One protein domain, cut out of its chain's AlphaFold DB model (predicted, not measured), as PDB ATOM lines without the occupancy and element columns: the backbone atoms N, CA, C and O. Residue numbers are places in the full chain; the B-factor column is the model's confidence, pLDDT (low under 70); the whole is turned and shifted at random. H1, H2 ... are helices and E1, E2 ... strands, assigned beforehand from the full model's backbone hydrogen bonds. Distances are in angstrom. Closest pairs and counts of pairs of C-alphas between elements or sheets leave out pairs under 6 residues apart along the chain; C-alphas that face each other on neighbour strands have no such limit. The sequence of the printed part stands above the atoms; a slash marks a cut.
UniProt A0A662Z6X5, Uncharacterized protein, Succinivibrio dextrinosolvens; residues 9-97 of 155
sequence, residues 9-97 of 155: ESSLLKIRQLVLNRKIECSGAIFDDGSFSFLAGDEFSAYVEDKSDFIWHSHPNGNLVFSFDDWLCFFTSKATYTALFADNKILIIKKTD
ATOM      1  N   GLU A   9     -19.045  18.315 -37.308       89.25
ATOM      2  CA  GLU A   9     -19.143  19.173 -38.503       89.25
ATOM      3  C   GLU A   9     -18.379  18.604 -39.711       89.25
ATOM      4  O   GLU A   9     -18.933  18.500 -40.803       89.25
ATOM      5  N   SER A  10     -17.143  18.137 -39.513       91.38
ATOM      6  CA  SER A  10     -16.352  17.508 -40.585       91.38
ATOM      7  C   SER A  10     -17.040  16.267 -41.167       91.38
ATOM      8  O   SER A  10     -17.085  16.086 -42.387       91.38
ATOM      9  N   SER A  11     -17.619  15.423 -40.310       93.94
ATOM     10  CA  SER A  11     -18.332  14.210 -40.719       93.94
ATOM     11  C   SER A  11     -19.628  14.550 -41.449       93.94
ATOM     12  O   SER A  11     -19.884  13.993 -42.513       93.94
ATOM     13  N   LEU A  12     -20.387  15.531 -40.957       93.81
ATOM     14  CA  LEU A  12     -21.595  16.036 -41.609       93.81
ATOM     15  C   LEU A  12     -21.294  16.577 -43.010       93.81
ATOM     16  O   LEU A  12     -21.971  16.223 -43.971       93.81
ATOM     17  N   LEU A  13     -20.235  17.373 -43.168       93.00
ATOM     18  CA  LEU A  13     -19.835  17.893 -44.476       93.00
ATOM     19  C   LEU A  13     -19.421  16.777 -45.444       93.00
ATOM     20  O   LEU A  13     -19.779  16.840 -46.622       93.00
ATOM     21  N   LYS A  14     -18.716  15.743 -44.967       94.50
ATOM     22  CA  LYS A  14     -18.376  14.559 -45.776       94.50
ATOM     23  C   LYS A  14     -19.627  13.789 -46.198       94.50
ATOM     24  O   LYS A  14     -19.758  13.471 -47.377       94.50
ATOM     25  N   ILE A  15     -20.554  13.536 -45.274       93.88
ATOM     26  CA  ILE A  15     -21.825  12.854 -45.561       93.88
ATOM     27  C   ILE A  15     -22.631  13.647 -46.590       93.88
ATOM     28  O   ILE A  15     -23.085  13.062 -47.571       93.88
ATOM     29  N   ARG A  16     -22.719  14.979 -46.453       93.56
ATOM     30  CA  ARG A  16     -23.396  15.839 -47.436       93.56
ATOM     31  C   ARG A  16     -22.861  15.607 -48.845       93.56
ATOM     32  O   ARG A  16     -23.649  15.419 -49.762       93.56
ATOM     33  N   GLN A  17     -21.539  15.564 -49.024       93.50
ATOM     34  CA  GLN A  17     -20.942  15.299 -50.340       93.50
ATOM     35  C   GLN A  17     -21.294  13.905 -50.883       93.50
ATOM     36  O   GLN A  17     -21.445  13.740 -52.091       93.50
ATOM     37  N   LEU A  18     -21.453  12.906 -50.009       91.94
ATOM     38  CA  LEU A  18     -21.819  11.543 -50.403       91.94
ATOM     39  C   LEU A  18     -23.287  11.401 -50.821       91.94
ATOM     40  O   LEU A  18     -23.589  10.528 -51.642       91.94
ATOM     41  N   VAL A  19     -24.183  12.216 -50.255       92.25
ATOM     42  CA  VAL A  19     -25.634  12.111 -50.481       92.25
ATOM     43  C   VAL A  19     -26.197  13.146 -51.457       92.25
ATOM     44  O   VAL A  19     -27.235  12.881 -52.049       92.25
ATOM     45  N   LEU A  20     -25.497  14.262 -51.712       89.88
ATOM     46  CA  LEU A  20     -25.989  15.420 -52.483       89.88
ATOM     47  C   LEU A  20     -26.635  15.075 -53.837       89.88
ATOM     48  O   LEU A  20     -27.601  15.711 -54.232       89.88
ATOM     49  N   ASN A  21     -26.094  14.089 -54.556       85.38
ATOM     50  CA  ASN A  21     -26.562  13.713 -55.897       85.38
ATOM     51  C   ASN A  21     -27.261  12.347 -55.931       85.38
ATOM     52  O   ASN A  21     -27.471  11.777 -57.007       85.38
ATOM     53  N   ARG A  22     -27.563  11.767 -54.766       86.44
ATOM     54  CA  ARG A  22     -28.235  10.473 -54.703       86.44
ATOM     55  C   ARG A  22     -29.726  10.658 -54.941       86.44
ATOM     56  O   ARG A  22     -30.336  11.594 -54.454       86.44
ATOM     57  N   LYS A  23     -30.302   9.726 -55.699       87.50
ATOM     58  CA  LYS A  23     -31.750   9.649 -55.962       87.50
ATOM     59  C   LYS A  23     -32.485   8.721 -54.993       87.50
ATOM     60  O   LYS A  23     -33.663   8.458 -55.184       87.50
ATOM     61  N   ILE A  24     -31.758   8.175 -54.026       88.12
ATOM     62  CA  ILE A  24     -32.254   7.228 -53.034       88.12
ATOM     63  C   ILE A  24     -31.956   7.783 -51.654       88.12
ATOM     64  O   ILE A  24     -30.984   8.527 -51.487       88.12
ATOM     65  N   GLU A  25     -32.769   7.385 -50.688       89.56
ATOM     66  CA  GLU A  25     -32.542   7.731 -49.297       89.56
ATOM     67  C   GLU A  25     -31.329   6.978 -48.759       89.56
ATOM     68  O   GLU A  25     -30.954   5.884 -49.194       89.56
ATOM     69  N   CYS A  26     -30.613   7.638 -47.865       91.56
ATOM     70  CA  CYS A  26     -29.450   7.079 -47.195       91.56
ATOM     71  C   CYS A  26     -29.495   7.497 -45.738       91.56
ATOM     72  O   CYS A  26     -29.839   8.642 -45.433       91.56
ATOM     73  N   SER A  27     -29.090   6.594 -44.863       92.00
ATOM     74  CA  SER A  27     -29.070   6.799 -43.426       92.00
ATOM     75  C   SER A  27     -27.768   6.301 -42.820       92.00
ATOM     76  O   SER A  27     -26.949   5.635 -43.461       92.00
ATOM     77  N   GLY A  28     -27.567   6.619 -41.552       92.31
ATOM     78  CA  GLY A  28     -26.466   6.060 -40.798       92.31
ATOM     79  C   GLY A  28     -26.333   6.689 -39.430       92.31
ATOM     80  O   GLY A  28     -27.252   7.301 -38.889       92.31
ATOM     81  N   ALA A  29     -25.147   6.523 -38.872       92.81
ATOM     82  CA  ALA A  29     -24.780   7.018 -37.565       92.81
ATOM     83  C   ALA A  29     -23.399   7.674 -37.609       92.81
ATOM     84  O   ALA A  29     -22.577   7.313 -38.449       92.81
ATOM     85  N   ILE A  30     -23.136   8.616 -36.703       92.06
ATOM     86  CA  ILE A  30     -21.797   9.160 -36.442       92.06
ATOM     87  C   ILE A  30     -21.399   8.750 -35.023       92.06
ATOM     88  O   ILE A  30     -22.174   8.908 -34.075       92.06
ATOM     89  N   PHE A  31     -20.202   8.189 -34.895       90.56
ATOM     90  CA  PHE A  31     -19.643   7.702 -33.641       90.56
ATOM     91  C   PHE A  31     -18.795   8.782 -32.961       90.56
ATOM     92  O   PHE A  31     -18.446   9.800 -33.565       90.56
ATOM     93  N   ASP A  32     -18.449   8.561 -31.691       87.94
ATOM     94  CA  ASP A  32     -17.729   9.535 -30.863       87.94
ATOM     95  C   ASP A  32     -16.347   9.931 -31.431       87.94
ATOM     96  O   ASP A  32     -15.878  11.052 -31.222       87.94
ATOM     97  N   ASP A  33     -15.717   9.055 -32.216       89.56
ATOM     98  CA  ASP A  33     -14.446   9.307 -32.908       89.56
ATOM     99  C   ASP A  33     -14.600  10.092 -34.230       89.56
ATOM    100  O   ASP A  33     -13.611  10.399 -34.901       89.56
ATOM    101  N   GLY A  34     -15.833  10.432 -34.617       88.44
ATOM    102  CA  GLY A  34     -16.163  11.114 -35.866       88.44
ATOM    103  C   GLY A  34     -16.243  10.196 -37.089       88.44
ATOM    104  O   GLY A  34     -16.579  10.675 -38.178       88.44
ATOM    105  N   SER A  35     -15.976   8.895 -36.948       91.69
ATOM    106  CA  SER A  35     -16.305   7.919 -37.988       91.69
ATOM    107  C   SER A  35     -17.823   7.827 -38.163       91.69
ATOM    108  O   SER A  35     -18.594   8.202 -37.276       91.69
ATOM    109  N   PHE A  36     -18.274   7.368 -39.328       92.62
ATOM    110  CA  PHE A  36     -19.701   7.230 -39.598       92.62
ATOM    111  C   PHE A  36     -20.013   5.943 -40.352       92.62
ATOM    112  O   PHE A  36     -19.218   5.474 -41.170       92.62
ATOM    113  N   SER A  37     -21.189   5.385 -40.074       91.75
ATOM    114  CA  SER A  37     -21.790   4.334 -40.887       91.75
ATOM    115  C   SER A  37     -22.592   4.950 -42.028       91.75
ATOM    116  O   SER A  37     -23.047   6.093 -41.947       91.75
ATOM    117  N   PHE A  38     -22.745   4.187 -43.105       90.44
ATOM    118  CA  PHE A  38     -23.495   4.591 -44.283       90.44
ATOM    119  C   PHE A  38     -24.317   3.407 -44.779       90.44
ATOM    120  O   PHE A  38     -23.760   2.370 -45.145       90.44
ATOM    121  N   LEU A  39     -25.629   3.586 -44.824       88.12
ATOM    122  CA  LEU A  39     -26.593   2.637 -45.349       88.12
ATOM    123  C   LEU A  39     -27.388   3.319 -46.464       88.12
ATOM    124  O   LEU A  39     -27.873   4.435 -46.304       88.12
ATOM    125  N   ALA A  40     -27.496   2.655 -47.611       84.38
ATOM    126  CA  ALA A  40     -28.363   3.085 -48.700       84.38
ATOM    127  C   ALA A  40     -29.677   2.302 -48.632       84.38
ATOM    128  O   ALA A  40     -29.630   1.082 -48.462       84.38
ATOM    129  N   GLY A  41     -30.812   2.972 -48.815       72.62
ATOM    130  CA  GLY A  41     -32.117   2.319 -48.829       72.62
ATOM    131  C   GLY A  41     -33.242   3.206 -49.376       72.62
ATOM    132  O   GLY A  41     -33.005   4.074 -50.216       72.62
ATOM    133  N   ASP A  42     -34.474   2.914 -48.975       70.31
ATOM    134  CA  ASP A  42     -35.698   3.643 -49.322       70.31
ATOM    135  C   ASP A  42     -36.187   4.565 -48.185       70.31
ATOM    136  O   ASP A  42     -35.487   4.760 -47.193       70.31
ATOM    137  N   GLU A  43     -37.399   5.103 -48.331       58.38
ATOM    138  CA  GLU A  43     -38.043   6.021 -47.379       58.38
ATOM    139  C   GLU A  43     -38.236   5.482 -45.952       58.38
ATOM    140  O   GLU A  43     -38.494   6.243 -45.022       58.38
ATOM    141  N   PHE A  44     -38.050   4.176 -45.741       61.69
ATOM    142  CA  PHE A  44     -38.153   3.531 -44.432       61.69
ATOM    143  C   PHE A  44     -36.784   3.227 -43.809       61.69
ATOM    144  O   PHE A  44     -36.692   2.509 -42.812       61.69
ATOM    145  N   SER A  45     -35.701   3.764 -44.373       58.47
ATOM    146  CA  SER A  45     -34.327   3.381 -44.017       58.47
ATOM    147  C   SER A  45     -33.781   4.032 -42.753       58.47
ATOM    148  O   SER A  45     -32.576   3.940 -42.500       58.47
ATOM    149  N   ALA A  46     -34.614   4.687 -41.945       63.72
ATOM    150  CA  ALA A  46     -34.182   5.315 -40.705       63.72
ATOM    151  C   ALA A  46     -33.452   4.294 -39.800       63.72
ATOM    152  O   ALA A  46     -33.998   3.259 -39.416       63.72
ATOM    153  N   TYR A  47     -32.186   4.577 -39.477       67.31
ATOM    154  CA  TYR A  47     -31.287   3.643 -38.794       67.31
ATOM    155  C   TYR A  47     -31.049   4.055 -37.338       67.31
ATOM    156  O   TYR A  47     -30.652   5.188 -37.063       67.31
ATOM    157  N   VAL A  48     -31.235   3.114 -36.406       68.94
ATOM    158  CA  VAL A  48     -30.918   3.295 -34.983       68.94
ATOM    159  C   VAL A  48     -29.683   2.472 -34.627       68.94
ATOM    160  O   VAL A  48     -29.722   1.246 -34.675       68.94
ATOM    161  N   GLU A  49     -28.614   3.143 -34.194       75.44
ATOM    162  CA  GLU A  49     -27.435   2.497 -33.608       75.44
ATOM    163  C   GLU A  49     -27.339   2.836 -32.121       75.44
ATOM    164  O   GLU A  49     -27.184   3.992 -31.737       75.44
ATOM    165  N   ASP A  50     -27.398   1.824 -31.256       72.19
ATOM    166  CA  ASP A  50     -27.458   2.026 -29.800       72.19
ATOM    167  C   ASP A  50     -26.158   2.598 -29.203       72.19
ATOM    168  O   ASP A  50     -26.147   3.011 -28.040       72.19
ATOM    169  N   LYS A  51     -25.065   2.610 -29.975       80.62
ATOM    170  CA  LYS A  51     -23.749   3.133 -29.574       80.62
ATOM    171  C   LYS A  51     -23.396   4.480 -30.201       80.62
ATOM    172  O   LYS A  51     -22.292   4.961 -29.955       80.62
ATOM    173  N   SER A  52     -24.259   5.057 -31.035       82.50
ATOM    174  CA  SER A  52     -23.960   6.335 -31.673       82.50
ATOM    175  C   SER A  52     -24.488   7.518 -30.872       82.50
ATOM    176  O   SER A  52     -25.558   7.469 -30.265       82.50
ATOM    177  N   ASP A  53     -23.748   8.622 -30.927       83.88
ATOM    178  CA  ASP A  53     -24.194   9.901 -30.369       83.88
ATOM    179  C   ASP A  53     -25.090  10.668 -31.346       83.88
ATOM    180  O   ASP A  53     -25.786  11.617 -30.968       83.88
ATOM    181  N   PHE A  54     -25.060  10.261 -32.613       90.81
ATOM    182  CA  PHE A  54     -25.633  10.975 -33.735       90.81
ATOM    183  C   PHE A  54     -26.193   9.963 -34.740       90.81
ATOM    184  O   PHE A  54     -25.493   9.027 -35.133       90.81
ATOM    185  N   ILE A  55     -27.426  10.160 -35.189       92.81
ATOM    186  CA  ILE A  55     -27.991   9.450 -36.347       92.81
ATOM    187  C   ILE A  55     -28.252  10.430 -37.487       92.81
ATOM    188  O   ILE A  55     -28.356  11.633 -37.267       92.81
ATOM    189  N   TRP A  56     -28.322   9.959 -38.719       92.88
ATOM    190  CA  TRP A  56     -28.619  10.839 -39.837       92.88
ATOM    191  C   TRP A  56     -29.428  10.150 -40.920       92.88
ATOM    192  O   TRP A  56     -29.380   8.928 -41.070       92.88
ATOM    193  N   HIS A  57     -30.147  10.970 -41.676       92.62
ATOM    194  CA  HIS A  57     -30.963  10.559 -42.803       92.62
ATOM    195  C   HIS A  57     -30.865  11.576 -43.946       92.62
ATOM    196  O   HIS A  57     -30.516  12.736 -43.721       92.62
ATOM    197  N   SER A  58     -31.129  11.164 -45.182       92.12
ATOM    198  CA  SER A  58     -31.074  12.037 -46.356       92.12
ATOM    199  C   SER A  58     -32.313  11.864 -47.213       92.12
ATOM    200  O   SER A  58     -32.659  10.742 -47.570       92.12
ATOM    201  N   HIS A  59     -32.938  12.985 -47.571       88.31
ATOM    202  CA  HIS A  59     -34.111  13.015 -48.433       88.31
ATOM    203  C   HIS A  59     -33.723  13.540 -49.827       88.31
ATOM    204  O   HIS A  59     -33.418  14.729 -49.980       88.31
ATOM    205  N   PRO A  60     -33.759  12.698 -50.877       84.31
ATOM    206  CA  PRO A  60     -33.405  13.078 -52.243       84.31
ATOM    207  C   PRO A  60     -34.447  13.999 -52.893       84.31
ATOM    208  O   PRO A  60     -34.224  14.510 -53.986       84.31
ATOM    209  N   ASN A  61     -35.598  14.205 -52.244       85.19
ATOM    210  CA  ASN A  61     -36.650  15.116 -52.695       85.19
ATOM    211  C   ASN A  61     -36.373  16.596 -52.344       85.19
ATOM    212  O   ASN A  61     -37.181  17.453 -52.697       85.19
ATOM    213  N   GLY A  62     -35.273  16.893 -51.637       84.06
ATOM    214  CA  GLY A  62     -34.889  18.255 -51.245       84.06
ATOM    215  C   GLY A  62     -35.695  18.837 -50.074       84.06
ATOM    216  O   GLY A  62     -35.462  19.978 -49.663       84.06
ATOM    217  N   ASN A  63     -36.610  18.066 -49.477       88.00
ATOM    218  CA  ASN A  63     -37.415  18.520 -48.349       88.00
ATOM    219  C   ASN A  63     -36.654  18.382 -47.034       88.00
ATOM    220  O   ASN A  63     -36.374  17.285 -46.551       88.00
ATOM    221  N   LEU A  64     -36.407  19.522 -46.397       91.25
ATOM    222  CA  LEU A  64     -35.776  19.608 -45.085       91.25
ATOM    223  C   LEU A  64     -36.801  19.439 -43.948       91.25
ATOM    224  O   LEU A  64     -36.902  20.272 -43.047       91.25
ATOM    225  N   VAL A  65     -37.604  18.379 -44.033       90.44
ATOM    226  CA  VAL A  65     -38.682  18.051 -43.094       90.44
ATOM    227  C   VAL A  65     -38.539  16.591 -42.683       90.44
ATOM    228  O   VAL A  65     -38.553  15.712 -43.536       90.44
ATOM    229  N   PHE A  66     -38.409  16.349 -41.379       89.88
ATOM    230  CA  PHE A  66     -38.405  15.004 -40.805       89.88
ATOM    231  C   PHE A  66     -39.795  14.381 -40.937       89.88
ATOM    232  O   PHE A  66     -40.777  14.996 -40.507       89.88
ATOM    233  N   SER A  67     -39.874  13.168 -41.480       87.81
ATOM    234  CA  SER A  67     -41.077  12.341 -41.423       87.81
ATOM    235  C   SER A  67     -41.371  11.925 -39.979       87.81
ATOM    236  O   SER A  67     -40.529  12.039 -39.084       87.81
ATOM    237  N   PHE A  68     -42.580  11.427 -39.725       87.00
ATOM    238  CA  PHE A  68     -42.906  10.916 -38.397       87.00
ATOM    239  C   PHE A  68     -42.037   9.710 -38.002       87.00
ATOM    240  O   PHE A  68     -41.612   9.613 -36.851       87.00
ATOM    241  N   ASP A  69     -41.707   8.842 -38.955       86.25
ATOM    242  CA  ASP A  69     -40.857   7.679 -38.700       86.25
ATOM    243  C   ASP A  69     -39.415   8.095 -38.369       86.25
ATOM    244  O   ASP A  69     -38.801   7.512 -37.472       86.25
ATOM    245  N   ASP A  70     -38.909   9.181 -38.968       88.19
ATOM    246  CA  ASP A  70     -37.623   9.760 -38.564       88.19
ATOM    247  C   ASP A  70     -37.655  10.246 -37.109       88.19
ATOM    248  O   ASP A  70     -36.698  10.053 -36.353       88.19
ATOM    249  N   TRP A  71     -38.763  10.864 -36.683       90.81
ATOM    250  CA  TRP A  71     -38.943  11.296 -35.298       90.81
ATOM    251  C   TRP A  71     -39.021  10.116 -34.330       90.81
ATOM    252  O   TRP A  71     -38.393  10.161 -33.268       90.81
ATOM    253  N   LEU A  72     -39.742   9.049 -34.682       89.69
ATOM    254  CA  LEU A  72     -39.783   7.818 -33.888       89.69
ATOM    255  C   LEU A  72     -38.393   7.191 -33.758       89.69
ATOM    256  O   LEU A  72     -37.968   6.856 -32.647       89.69
ATOM    257  N   CYS A  73     -37.671   7.076 -34.871       88.88
ATOM    258  CA  CYS A  73     -36.291   6.605 -34.909       88.88
ATOM    259  C   CYS A  73     -35.412   7.446 -33.972       88.88
ATOM    260  O   CYS A  73     -34.732   6.922 -33.083       88.88
ATOM    261  N   PHE A  74     -35.514   8.773 -34.065       91.44
ATOM    262  CA  PHE A  74     -34.765   9.670 -33.204       91.44
ATOM    263  C   PHE A  74     -35.114   9.493 -31.726       91.44
ATOM    264  O   PHE A  74     -34.201   9.282 -30.926       91.44
ATOM    265  N   PHE A  75     -36.385   9.524 -31.326       92.12
ATOM    266  CA  PHE A  75     -36.755   9.459 -29.906       92.12
ATOM    267  C   PHE A  75     -36.568   8.086 -29.259       92.12
ATOM    268  O   PHE A  75     -36.416   8.020 -28.041       92.12
ATOM    269  N   THR A  76     -36.522   7.005 -30.036       89.88
ATOM    270  CA  THR A  76     -36.218   5.654 -29.528       89.88
ATOM    271  C   THR A  76     -34.709   5.383 -29.435       89.88
ATOM    272  O   THR A  76     -34.254   4.613 -28.576       89.88
ATOM    273  N   SER A  77     -33.903   6.059 -30.262       88.88
ATOM    274  CA  SER A  77     -32.437   5.980 -30.236       88.88
ATOM    275  C   SER A  77     -31.815   6.638 -28.997       88.88
ATOM    276  O   SER A  77     -32.384   7.559 -28.404       88.88
ATOM    277  N   LYS A  78     -30.607   6.192 -28.624       86.94
ATOM    278  CA  LYS A  78     -29.754   6.848 -27.607       86.94
ATOM    279  C   LYS A  78     -29.013   8.075 -28.132       86.94
ATOM    280  O   LYS A  78     -28.485   8.834 -27.326       86.94
ATOM    281  N   ALA A  79     -29.025   8.296 -29.445       89.62
ATOM    282  CA  ALA A  79     -28.359   9.431 -30.057       89.62
ATOM    283  C   ALA A  79     -28.878  10.750 -29.476       89.62
ATOM    284  O   ALA A  79     -30.086  10.972 -29.353       89.62
ATOM    285  N   THR A  80     -27.959  11.641 -29.124       90.12
ATOM    286  CA  THR A  80     -28.295  12.988 -28.646       90.12
ATOM    287  C   THR A  80     -28.707  13.886 -29.811       90.12
ATOM    288  O   THR A  80     -29.530  14.790 -29.644       90.12
ATOM    289  N   TYR A  81     -28.174  13.602 -30.998       91.94
ATOM    290  CA  TYR A  81     -28.358  14.395 -32.202       91.94
ATOM    291  C   TYR A  81     -28.951  13.575 -33.348       91.94
ATOM    292  O   TYR A  81     -28.726  12.367 -33.453       91.94
ATOM    293  N   THR A  82     -29.658  14.259 -34.241       93.56
ATOM    294  CA  THR A  82     -29.986  13.746 -35.570       93.56
ATOM    295  C   THR A  82     -29.736  14.807 -36.640       93.56
ATOM    296  O   THR A  82     -29.798  16.002 -36.345       93.56
ATOM    297  N   ALA A  83     -29.438  14.393 -37.870       93.81
ATOM    298  CA  ALA A  83     -29.382  15.288 -39.021       93.81
ATOM    299  C   ALA A  83     -30.246  14.784 -40.167       93.81
ATOM    300  O   ALA A  83     -30.223  13.601 -40.497       93.81
ATOM    301  N   LEU A  84     -30.917  15.726 -40.820       94.00
ATOM    302  CA  LEU A  84     -31.557  15.524 -42.102       94.00
ATOM    303  C   LEU A  84     -30.804  16.298 -43.178       94.00
ATOM    304  O   LEU A  84     -30.659  17.520 -43.101       94.00
ATOM    305  N   PHE A  85     -30.336  15.569 -44.181       93.69
ATOM    306  CA  PHE A  85     -29.686  16.116 -45.361       93.69
ATOM    307  C   PHE A  85     -30.715  16.279 -46.474       93.69
ATOM    308  O   PHE A  85     -31.342  15.304 -46.882       93.69
ATOM    309  N   ALA A  86     -30.861  17.498 -46.982       91.56
ATOM    310  CA  ALA A  86     -31.726  17.787 -48.117       91.56
ATOM    311  C   ALA A  86     -30.997  18.756 -49.051       91.56
ATOM    312  O   ALA A  86     -30.740  19.914 -48.700       91.56
ATOM    313  N   ASP A  87     -30.608  18.255 -50.221       86.75
ATOM    314  CA  ASP A  87     -29.717  18.934 -51.163       86.75
ATOM    315  C   ASP A  87     -28.431  19.446 -50.479       86.75
ATOM    316  O   ASP A  87     -27.640  18.684 -49.917       86.75
ATOM    317  N   ASN A  88     -28.204  20.761 -50.523       87.69
ATOM    318  CA  ASN A  88     -27.039  21.415 -49.941       87.69
ATOM    319  C   ASN A  88     -27.218  21.803 -48.463       87.69
ATOM    320  O   ASN A  88     -26.248  22.280 -47.862       87.69
ATOM    321  N   LYS A  89     -28.405  21.590 -47.886       91.56
ATOM    322  CA  LYS A  89     -28.746  21.975 -46.512       91.56
ATOM    323  C   LYS A  89     -28.686  20.786 -45.567       91.56
ATOM    324  O   LYS A  89     -28.994  19.653 -45.942       91.56
ATOM    325  N   ILE A  90     -28.340  21.070 -44.318       93.81
ATOM    326  CA  ILE A  90     -28.352  20.087 -43.235       93.81
ATOM    327  C   ILE A  90     -29.168  20.653 -42.077       93.81
ATOM    328  O   ILE A  90     -28.773  21.651 -41.480       93.81
ATOM    329  N   LEU A  91     -30.282  20.013 -41.731       94.12
ATOM    330  CA  LEU A  91     -31.045  20.315 -40.523       94.12
ATOM    331  C   LEU A  91     -30.539  19.411 -39.417       94.12
ATOM    332  O   LEU A  91     -30.706  18.200 -39.482       94.12
ATOM    333  N   ILE A  92     -29.938  20.006 -38.400       93.81
ATOM    334  CA  ILE A  92     -29.425  19.295 -37.237       93.81
ATOM    335  C   ILE A  92     -30.376  19.550 -36.081       93.81
ATOM    336  O   ILE A  92     -30.738  20.695 -35.815       93.81
ATOM    337  N   ILE A  93     -30.746  18.484 -35.387       93.62
ATOM    338  CA  ILE A  93     -31.661  18.491 -34.253       93.62
ATOM    339  C   ILE A  93     -30.962  17.854 -33.059       93.62
ATOM    340  O   ILE A  93     -30.219  16.884 -33.203       93.62
ATOM    341  N   LYS A  94     -31.217  18.386 -31.867       92.25
ATOM    342  CA  LYS A  94     -30.678  17.883 -30.606       92.25
ATOM    343  C   LYS A  94     -31.791  17.686 -29.578       92.25
ATOM    344  O   LYS A  94     -32.640  18.563 -29.385       92.25
ATOM    345  N   LYS A  95     -31.742  16.551 -28.873       91.69
ATOM    346  CA  LYS A  95     -32.552  16.312 -27.672       91.69
ATOM    347  C   LYS A  95     -32.141  17.274 -26.563       91.69
ATOM    348  O   LYS A  95     -30.965  17.449 -26.260       91.69
ATOM    349  N   THR A  96     -33.135  17.866 -25.929       89.81
ATOM    350  CA  THR A  96     -32.975  18.627 -24.686       89.81
ATOM    351  C   THR A  96     -33.234  17.731 -23.476       89.81
ATOM    352  O   THR A  96     -33.809  16.651 -23.627       89.81
ATOM    353  N   ASP A  97     -32.913  18.202 -22.268       89.12
ATOM    354  CA  ASP A  97     -33.186  17.470 -21.017       89.12
ATOM    355  C   ASP A  97     -34.665  17.083 -20.842       89.12
ATOM    356  O   ASP A  97     -34.981  16.092 -20.183       89.12
TER     357      ASP A  97
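What this domain is: This is residues 9 to 97 of the 155 residues of an uncharacterized protein of Succinivibrio dextrinosolvens (UniProt A0A662Z6X5). A twisted five-stranded sheet forms the core, with one helix packed over each face: H1 on one side, H2 on the other. The 89 printed residues run H1, E1, E2, E3, H2, E4, E5; the sheet's order is E2, E1, E3, E4, E5, mixed, with only E3 and E4 parallel. The class is mixed, helices and strands. The whole is compact, with a radius of gyration of the C-alphas of 11.6 A and spans of 33 by 28 by 20 A.

Where its parts are: Find C-alpha 9 at (-19.143, 19.173, -38.503); from there H1 runs 15.3 A to residue 19. Next come E1, residues 25 to 30, 16.8 A long, E2, residues 39 to 41, and E3, residues 54 to 58. H2 spans residues 68 to 76, 12.3 A. E4, residues 81 to 86, and E5, residues 89 to 94, follow; E5 ends at C-alpha 94, (-30.678, 17.883, -30.606).

How they stand to each other: H1 is on the sheet at a height of 8.7 A, along the strands, over E3 and only just over E4, where 3 of its C-alphas fall; its closest C-alphas to E4 are those of Arg 16 and Phe 85, 6.6 A. On the opposite face H2 is over E4, along it at 12 degrees on the local plane; the closest C-alphas are those of Phe 74 and Thr 82, 6.7 A. Look for N 27 and O 39, 2.9 A, in the hairpin E1 and E2; N 58 and O 26, 2.8 A, between antiparallel E1 and E3; N 57 and O 83, 2.9 A, between E3 and E4; and N 84 and O 91, 2.8 A, in the hairpin E4 and E5. E3, H2 and E4 make a strand-helix-strand unit, two parallel neighbour strands with a helix between, and its crossover is right-handed. In H1 and H2 every O i to N i+4 pair is within hydrogen-bond range.

The domain as a whole: The two C-alphas farthest apart, of Lys 23 and Asp 97, are 35.8 A apart. The printed part has no cut. The link E2 to E3 is long, and within it residues 43 to 48 have pLDDT under 70.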